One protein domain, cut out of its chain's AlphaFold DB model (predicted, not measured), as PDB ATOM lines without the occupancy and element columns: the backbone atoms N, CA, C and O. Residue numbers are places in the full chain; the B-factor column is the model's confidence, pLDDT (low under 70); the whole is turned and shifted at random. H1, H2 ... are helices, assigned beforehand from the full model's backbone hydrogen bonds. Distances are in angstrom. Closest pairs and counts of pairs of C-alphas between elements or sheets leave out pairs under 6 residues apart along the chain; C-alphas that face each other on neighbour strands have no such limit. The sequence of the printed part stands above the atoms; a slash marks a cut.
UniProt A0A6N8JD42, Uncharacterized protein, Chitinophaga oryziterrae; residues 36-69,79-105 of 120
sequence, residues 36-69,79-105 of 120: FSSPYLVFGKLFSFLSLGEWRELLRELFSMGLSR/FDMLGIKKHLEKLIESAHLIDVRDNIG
ATOM      1  N   PHE A  36      16.285 -62.348 -31.815       87.50
ATOM      2  CA  PHE A  36      17.100 -63.412 -31.236       87.50
ATOM      3  C   PHE A  36      17.430 -64.491 -32.272       87.50
ATOM      4  O   PHE A  36      18.586 -64.883 -32.420       87.50
ATOM      5  N   SER A  37      16.452 -64.950 -33.054       85.69
ATOM      6  CA  SER A  37      16.696 -65.916 -34.130       85.69
ATOM      7  C   SER A  37      17.629 -65.344 -35.201       85.69
ATOM      8  O   SER A  37      18.577 -66.017 -35.607       85.69
ATOM      9  N   SER A  38      17.437 -64.079 -35.594       89.75
ATOM     10  CA  SER A  38      18.278 -63.373 -36.569       89.75
ATOM     11  C   SER A  38      18.778 -62.018 -36.023       89.75
ATOM     12  O   SER A  38      18.148 -60.982 -36.274       89.75
ATOM     13  N   PRO A  39      19.920 -61.991 -35.300       91.50
ATOM     14  CA  PRO A  39      20.428 -60.778 -34.634       91.50
ATOM     15  C   PRO A  39      20.803 -59.662 -35.611       91.50
ATOM     16  O   PRO A  39      20.747 -58.478 -35.279       91.50
ATOM     17  N   TYR A  40      21.089 -60.012 -36.866       93.69
ATOM     18  CA  TYR A  40      21.399 -59.053 -37.922       93.69
ATOM     19  C   TYR A  40      20.238 -58.095 -38.249       93.69
ATOM     20  O   TYR A  40      20.466 -56.994 -38.753       93.69
ATOM     21  N   LEU A  41      18.993 -58.459 -37.917       94.44
ATOM     22  CA  LEU A  41      17.825 -57.593 -38.122       94.44
ATOM     23  C   LEU A  41      17.879 -56.306 -37.288       94.44
ATOM     24  O   LEU A  41      17.246 -55.311 -37.652       94.44
ATOM     25  N   VAL A  42      18.626 -56.306 -36.181       96.00
ATOM     26  CA  VAL A  42      18.745 -55.137 -35.307       96.00
ATOM     27  C   VAL A  42      19.493 -53.996 -35.987       96.00
ATOM     28  O   VAL A  42      19.081 -52.850 -35.825       96.00
ATOM     29  N   PHE A  43      20.511 -54.273 -36.808       94.00
ATOM     30  CA  PHE A  43      21.273 -53.223 -37.499       94.00
ATOM     31  C   PHE A  43      20.396 -52.412 -38.454       94.00
ATOM     32  O   PHE A  43      20.489 -51.189 -38.479       94.00
ATOM     33  N   GLY A  44      19.493 -53.071 -39.189       94.00
ATOM     34  CA  GLY A  44      18.561 -52.379 -40.082       94.00
ATOM     35  C   GLY A  44      17.664 -51.392 -39.330       94.00
ATOM     36  O   GLY A  44      17.537 -50.242 -39.737       94.00
ATOM     37  N   LYS A  45      17.102 -51.815 -38.189       93.50
ATOM     38  CA  LYS A  45      16.253 -50.957 -37.343       93.50
ATOM     39  C   LYS A  45      17.039 -49.859 -36.627       93.50
ATOM     40  O   LYS A  45      16.529 -48.762 -36.430       93.50
ATOM     41  N   LEU A  46      18.266 -50.161 -36.208       95.50
ATOM     42  CA  LEU A  46      19.171 -49.201 -35.583       95.50
ATOM     43  C   LEU A  46      19.493 -48.062 -36.554       95.50
ATOM     44  O   LEU A  46      19.354 -46.896 -36.196       95.50
ATOM     45  N   PHE A  47      19.873 -48.407 -37.787       95.50
ATOM     46  CA  PHE A  47      20.267 -47.422 -38.790       95.50
ATOM     47  C   PHE A  47      19.094 -46.725 -39.487       95.50
ATOM     48  O   PHE A  47      19.300 -45.703 -40.135       95.50
ATOM     49  N   SER A  48      17.864 -47.229 -39.331       94.94
ATOM     50  CA  SER A  48      16.651 -46.486 -39.695       94.94
ATOM     51  C   SER A  48      16.231 -45.460 -38.642       94.94
ATOM     52  O   SER A  48      15.511 -44.529 -38.978       94.94
ATOM     53  N   PHE A  49      16.625 -45.652 -37.375       94.56
ATOM     54  CA  PHE A  49      16.337 -44.700 -36.297       94.56
ATOM     55  C   PHE A  49      17.266 -43.485 -36.378       94.56
ATOM     56  O   PHE A  49      16.801 -42.354 -36.355       94.56
ATOM     57  N   LEU A  50      18.569 -43.731 -36.531       94.81
ATOM     58  CA  LEU A  50      19.588 -42.721 -36.821       94.81
ATOM     59  C   LEU A  50      20.625 -43.337 -37.758       94.81
ATOM     60  O   LEU A  50      20.961 -44.514 -37.631       94.81
ATOM     61  N   SER A  51      21.188 -42.562 -38.672       96.00
ATOM     62  CA  SER A  51      22.324 -42.999 -39.484       96.00
ATOM     63  C   SER A  51      23.560 -43.272 -38.616       96.00
ATOM     64  O   SER A  51      23.681 -42.808 -37.483       96.00
ATOM     65  N   LEU A  52      24.549 -43.989 -39.159       94.75
ATOM     66  CA  LEU A  52      25.823 -44.221 -38.463       94.75
ATOM     67  C   LEU A  52      26.526 -42.910 -38.061       94.75
ATOM     68  O   LEU A  52      27.240 -42.866 -37.059       94.75
ATOM     69  N   GLY A  53      26.359 -41.854 -38.864       96.38
ATOM     70  CA  GLY A  53      26.905 -40.536 -38.559       96.38
ATOM     71  C   GLY A  53      26.237 -39.911 -37.343       96.38
ATOM     72  O   GLY A  53      26.926 -39.538 -36.398       96.38
ATOM     73  N   GLU A  54      24.909 -39.884 -37.349       94.56
ATOM     74  CA  GLU A  54      24.095 -39.344 -36.259       94.56
ATOM     75  C   GLU A  54      24.284 -40.137 -34.962       94.56
ATOM     76  O   GLU A  54      24.471 -39.536 -33.910       94.56
ATOM     77  N   TRP A  55      24.358 -41.471 -35.025       95.31
ATOM     78  CA  TRP A  55      24.666 -42.302 -33.857       95.31
ATOM     79  C   TRP A  55      26.002 -41.941 -33.210       95.31
ATOM     80  O   TRP A  55      26.110 -41.901 -31.987       95.31
ATOM     81  N   ARG A  56      27.038 -41.687 -34.014       95.38
ATOM     82  CA  ARG A  56      28.360 -41.329 -33.489       95.38
ATOM     83  C   ARG A  56      28.343 -39.971 -32.801       95.38
ATOM     84  O   ARG A  56      28.953 -39.849 -31.741       95.38
ATOM     85  N   GLU A  57      27.690 -38.974 -33.392       94.00
ATOM     86  CA  GLU A  57      27.595 -37.650 -32.770       94.00
ATOM     87  C   GLU A  57      26.724 -37.701 -31.509       94.00
ATOM     88  O   GLU A  57      27.180 -37.269 -30.456       94.00
ATOM     89  N   LEU A  58      25.571 -38.378 -31.550       91.94
ATOM     90  CA  LEU A  58      24.726 -38.603 -30.374       91.94
ATOM     91  C   LEU A  58      25.502 -39.270 -29.231       91.94
ATOM     92  O   LEU A  58      25.445 -38.820 -28.092       91.94
ATOM     93  N   LEU A  59      26.246 -40.347 -29.502       92.50
ATOM     94  CA  LEU A  59      27.019 -41.036 -28.464       92.50
ATOM     95  C   LEU A  59      28.127 -40.147 -27.880       92.50
ATOM     96  O   LEU A  59      28.410 -40.238 -26.685       92.50
ATOM     97  N   ARG A  60      28.743 -39.278 -28.692       91.62
ATOM     98  CA  ARG A  60      29.715 -38.281 -28.214       91.62
ATOM     99  C   ARG A  60      29.056 -37.237 -27.324       91.62
ATOM    100  O   ARG A  60      29.615 -36.906 -26.281       91.62
ATOM    101  N   GLU A  61      27.886 -36.748 -27.711       87.69
ATOM    102  CA  GLU A  61      27.113 -35.791 -26.925       87.69
ATOM    103  C   GLU A  61      26.654 -36.407 -25.601       87.69
ATOM    104  O   GLU A  61      26.918 -35.830 -24.550       87.69
ATOM    105  N   LEU A  62      26.081 -37.616 -25.623       87.56
ATOM    106  CA  LEU A  62      25.710 -38.376 -24.422       87.56
ATOM    107  C   LEU A  62      26.898 -38.578 -23.480       87.56
ATOM    108  O   LEU A  62      26.765 -38.401 -22.269       87.56
ATOM    109  N   PHE A  63      28.069 -38.906 -24.025       88.62
ATOM    110  CA  PHE A  63      29.288 -39.048 -23.236       88.62
ATOM    111  C   PHE A  63      29.740 -37.714 -22.625       88.62
ATOM    112  O   PHE A  63      30.016 -37.648 -21.429       88.62
ATOM    113  N   SER A  64      29.778 -36.643 -23.423       86.31
ATOM    114  CA  SER A  64      30.146 -35.298 -22.965       86.31
ATOM    115  C   SER A  64      29.203 -34.796 -21.867       86.31
ATOM    116  O   SER A  64      29.651 -34.333 -20.817       86.31
ATOM    117  N   MET A  65      27.895 -34.970 -22.068       82.19
ATOM    118  CA  MET A  65      26.862 -34.627 -21.093       82.19
ATOM    119  C   MET A  65      27.016 -35.419 -19.798       82.19
ATOM    120  O   MET A  65      27.000 -34.824 -18.725       82.19
ATOM    121  N   GLY A  66      27.233 -36.735 -19.882       83.38
ATOM    122  CA  GLY A  66      27.415 -37.589 -18.705       83.38
ATOM    123  C   GLY A  66      28.650 -37.243 -17.863       83.38
ATOM    124  O   GLY A  66      28.676 -37.533 -16.669       83.38
ATOM    125  N   LEU A  67      29.664 -36.609 -18.464       85.25
ATOM    126  CA  LEU A  67      30.851 -36.106 -17.762       85.25
ATOM    127  C   LEU A  67      30.695 -34.670 -17.246       85.25
ATOM    128  O   LEU A  67      31.451 -34.238 -16.370       85.25
ATOM    129  N   SER A  68      29.746 -33.914 -17.790       80.56
ATOM    130  CA  SER A  68      29.473 -32.548 -17.366       80.56
ATOM    131  C   SER A  68      28.775 -32.529 -15.998       80.56
ATOM    132  O   SER A  68      27.969 -33.396 -15.677       80.56
ATOM    133  N   ARG A  69      29.073 -31.527 -15.157       68.19
ATOM    134  CA  ARG A  69      28.331 -31.299 -13.896       68.19
ATOM    135  C   ARG A  69      26.983 -30.597 -14.115       68.19
ATOM    136  O   ARG A  69      26.258 -30.380 -13.146       68.19
ATOM    137  N   PHE A  79      15.772 -35.439 -27.001       74.56
ATOM    138  CA  PHE A  79      16.134 -36.791 -27.401       74.56
ATOM    139  C   PHE A  79      15.078 -37.775 -26.912       74.56
ATOM    140  O   PHE A  79      14.755 -37.810 -25.722       74.56
ATOM    141  N   ASP A  80      14.638 -38.682 -27.789       87.69
ATOM    142  CA  ASP A  80      13.940 -39.896 -27.361       87.69
ATOM    143  C   ASP A  80      14.929 -40.832 -26.641       87.69
ATOM    144  O   ASP A  80      15.403 -41.833 -27.181       87.69
ATOM    145  N   MET A  81      15.277 -40.486 -25.399       87.06
ATOM    146  CA  MET A  81      16.231 -41.214 -24.559       87.06
ATOM    147  C   MET A  81      15.800 -42.661 -24.330       87.06
ATOM    148  O   MET A  81      16.643 -43.554 -24.219       87.06
ATOM    149  N   LEU A  82      14.489 -42.915 -24.283       90.00
ATOM    150  CA  LEU A  82      13.956 -44.265 -24.156       90.00
ATOM    151  C   LEU A  82      14.168 -45.062 -25.448       90.00
ATOM    152  O   LEU A  82      14.585 -46.221 -25.377       90.00
ATOM    153  N   GLY A  83      13.902 -44.464 -26.611       92.31
ATOM    154  CA  GLY A  83      14.193 -45.042 -27.922       92.31
ATOM    155  C   GLY A  83      15.680 -45.331 -28.096       92.31
ATOM    156  O   GLY A  83      16.057 -46.464 -28.397       92.31
ATOM    157  N   ILE A  84      16.529 -44.350 -27.789       93.38
ATOM    158  CA  ILE A  84      17.991 -44.469 -27.812       93.38
ATOM    159  C   ILE A  84      18.452 -45.637 -26.940       93.38
ATOM    160  O   ILE A  84      19.144 -46.533 -27.426       93.38
ATOM    161  N   LYS A  85      18.024 -45.679 -25.672       92.69
ATOM    162  CA  LYS A  85      18.359 -46.766 -24.744       92.69
ATOM    163  C   LYS A  85      17.963 -48.129 -25.314       92.69
ATOM    164  O   LYS A  85      18.796 -49.030 -25.356       92.69
ATOM    165  N   LYS A  86      16.723 -48.273 -25.796       93.81
ATOM    166  CA  LYS A  86      16.218 -49.532 -26.374       93.81
ATOM    167  C   LYS A  86      17.058 -49.989 -27.567       93.81
ATOM    168  O   LYS A  86      17.374 -51.170 -27.680       93.81
ATOM    169  N   HIS A  87      17.411 -49.069 -28.459       95.75
ATOM    170  CA  HIS A  87      18.228 -49.373 -29.630       95.75
ATOM    171  C   HIS A  87      19.651 -49.810 -29.250       95.75
ATOM    172  O   HIS A  87      20.155 -50.783 -29.817       95.75
ATOM    173  N   LEU A  88      20.270 -49.157 -28.262       94.94
ATOM    174  CA  LEU A  88      21.602 -49.517 -27.768       94.94
ATOM    175  C   LEU A  88      21.617 -50.864 -27.028       94.94
ATOM    176  O   LEU A  88      22.519 -51.666 -27.257       94.94
ATOM    177  N   GLU A  89      20.610 -51.156 -26.199       93.31
ATOM    178  CA  GLU A  89      20.483 -52.458 -25.524       93.31
ATOM    179  C   GLU A  89      20.362 -53.601 -26.538       93.31
ATOM    180  O   GLU A  89      21.103 -54.582 -26.467       93.31
ATOM    181  N   LYS A  90      19.501 -53.437 -27.552       94.25
ATOM    182  CA  LYS A  90      19.370 -54.415 -28.642       94.25
ATOM    183  C   LYS A  90      20.665 -54.597 -29.429       94.25
ATOM    184  O   LYS A  90      20.973 -55.720 -29.826       94.25
ATOM    185  N   LEU A  91      21.411 -53.519 -29.681       94.94
ATOM    186  CA  LEU A  91      22.695 -53.587 -30.383       94.94
ATOM    187  C   LEU A  91      23.710 -54.426 -29.597       94.94
ATOM    188  O   LEU A  91      24.327 -55.317 -30.177       94.94
ATOM    189  N   ILE A  92      23.851 -54.173 -28.293       92.31
ATOM    190  CA  ILE A  92      24.784 -54.903 -27.422       92.31
ATOM    191  C   ILE A  92      24.416 -56.391 -27.367       92.31
ATOM    192  O   ILE A  92      25.279 -57.241 -27.581       92.31
ATOM    193  N   GLU A  93      23.139 -56.707 -27.138       89.62
ATOM    194  CA  GLU A  93      22.662 -58.093 -27.069       89.62
ATOM    195  C   GLU A  93      22.840 -58.833 -28.402       89.62
ATOM    196  O   GLU A  93      23.291 -59.977 -28.416       89.62
ATOM    197  N   SER A  94      22.550 -58.177 -29.530       91.19
ATOM    198  CA  SER A  94      22.719 -58.775 -30.864       91.19
ATOM    199  C   SER A  94      24.184 -59.020 -31.201       91.19
ATOM    200  O   SER A  94      24.517 -60.084 -31.713       91.19
ATOM    201  N   ALA A  95      25.060 -58.054 -30.909       90.31
ATOM    202  CA  ALA A  95      26.494 -58.181 -31.145       90.31
ATOM    203  C   ALA A  95      27.093 -59.320 -30.312       90.31
ATOM    204  O   ALA A  95      27.854 -60.129 -30.836       90.31
ATOM    205  N   HIS A  96      26.692 -59.428 -29.043       84.62
ATOM    206  CA  HIS A  96      27.090 -60.542 -28.193       84.62
ATOM    207  C   HIS A  96      26.585 -61.888 -28.731       84.62
ATOM    208  O   HIS A  96      27.348 -62.844 -28.796       84.62
ATOM    209  N   LEU A  97      25.320 -61.968 -29.158       83.75
ATOM    210  CA  LEU A  97      24.744 -63.205 -29.688       83.75
ATOM    211  C   LEU A  97      25.428 -63.666 -30.986       83.75
ATOM    212  O   LEU A  97      25.579 -64.867 -31.193       83.75
ATOM    213  N   ILE A  98      25.846 -62.729 -31.844       87.06
ATOM    214  CA  ILE A  98      26.649 -63.016 -33.044       87.06
ATOM    215  C   ILE A  98      28.009 -63.588 -32.642       87.06
ATOM    216  O   ILE A  98      28.352 -64.681 -33.078       87.06
ATOM    217  N   ASP A  99      28.735 -62.898 -31.759       83.69
ATOM    218  CA  ASP A  99      30.051 -63.327 -31.270       83.69
ATOM    219  C   ASP A  99      30.007 -64.738 -30.668       83.69
ATOM    220  O   ASP A  99      30.805 -65.605 -31.014       83.69
ATOM    221  N   VAL A 100      29.008 -65.007 -29.827       76.88
ATOM    222  CA  VAL A 100      28.784 -66.324 -29.223       76.88
ATOM    223  C   VAL A 100      28.502 -67.402 -30.274       76.88
ATOM    224  O   VAL A 100      29.052 -68.497 -30.181       76.88
ATOM    225  N   ARG A 101      27.660 -67.128 -31.275       78.94
ATOM    226  CA  ARG A 101      27.327 -68.115 -32.318       78.94
ATOM    227  C   ARG A 101      28.516 -68.419 -33.223       78.94
ATOM    228  O   ARG A 101      28.758 -69.587 -33.518       78.94
ATOM    229  N   ASP A 102      29.273 -67.395 -33.600       77.12
ATOM    230  CA  ASP A 102      30.394 -67.531 -34.530       77.12
ATOM    231  C   ASP A 102      31.635 -68.142 -33.855       77.12
ATOM    232  O   ASP A 102      32.318 -68.966 -34.461       77.12
ATOM    233  N   ASN A 103      31.914 -67.790 -32.591       65.12
ATOM    234  CA  ASN A 103      33.146 -68.193 -31.901       65.12
ATOM    235  C   ASN A 103      32.992 -69.383 -30.939       65.12
ATOM    236  O   ASN A 103      33.978 -70.072 -30.684       65.12
ATOM    237  N   ILE A 104      31.796 -69.657 -30.395       60.16
ATOM    238  CA  ILE A 104      31.574 -70.774 -29.443       60.16
ATOM    239  C   ILE A 104      31.063 -72.039 -30.167       60.16
ATOM    240  O   ILE A 104      30.934 -73.100 -29.563       60.16
ATOM    241  N   GLY A 105      30.836 -71.974 -31.485       51.81
ATOM    242  CA  GLY A 105      30.425 -73.136 -32.281       51.81
ATOM    243  C   GLY A 105      28.988 -73.578 -32.005       51.81
ATOM    244  O   GLY A 105      28.640 -74.738 -32.225       51.81
TER     245      GLY A 105
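AT A GLANCE: This is residues 36 to 69 and 79 to 105 of the 120 residues of an uncharacterized protein of Chitinophaga oryziterrae (UniProt A0A6N8JD42). What shape appears? Short H1 and long H3 pack side by side, running opposite ways, while H2 turns away beyond the end of H1, making a corner. Residues 63 to 69 and 99 to 105 stick out. What is printed? The printed part has 61 residues, with H1, H2 and H3 in that order and no named strand: all helix. It is loose, with a radius of gyration of the C-alphas of 13.6 A, spanning 45 by 23 by 20 A.

HOW THE PARTS SIT: What touches? H1, residues 41 to 49, touches H3, residues 81 to 103, which meets it with residues 87 to 94 alone; their closest C-alphas, of Leu 46 and His 87, are 6.0 A apart. Their tilt is shallow, 28 degrees, opposite ways. Where is the other helix? H2, residues 52 to 67, meets H1 only through their tight link. H2 and H3 are near each other, with 5 pairs of C-alphas within 10 A. Are the backbones bonded? Every O i to N i+4 pair is within hydrogen-bond range in H2 and H3, and 4 of 5 in H1.

IN THESE COORDINATES: Where does H1 begin? C-alpha 41 is at (17.825, -57.593, -38.122). How long are the others? H2 measures 22.8 A and H3 32.7 A, ending at C-alpha 103 (33.146, -68.193, -31.901).

THE WHOLE: Is anything missing? Residues 70 to 78 are cut out; C-alphas 69 and 79 are 19.0 A apart. Where is confidence low? Residues 69 and 103 to 105 are under 70.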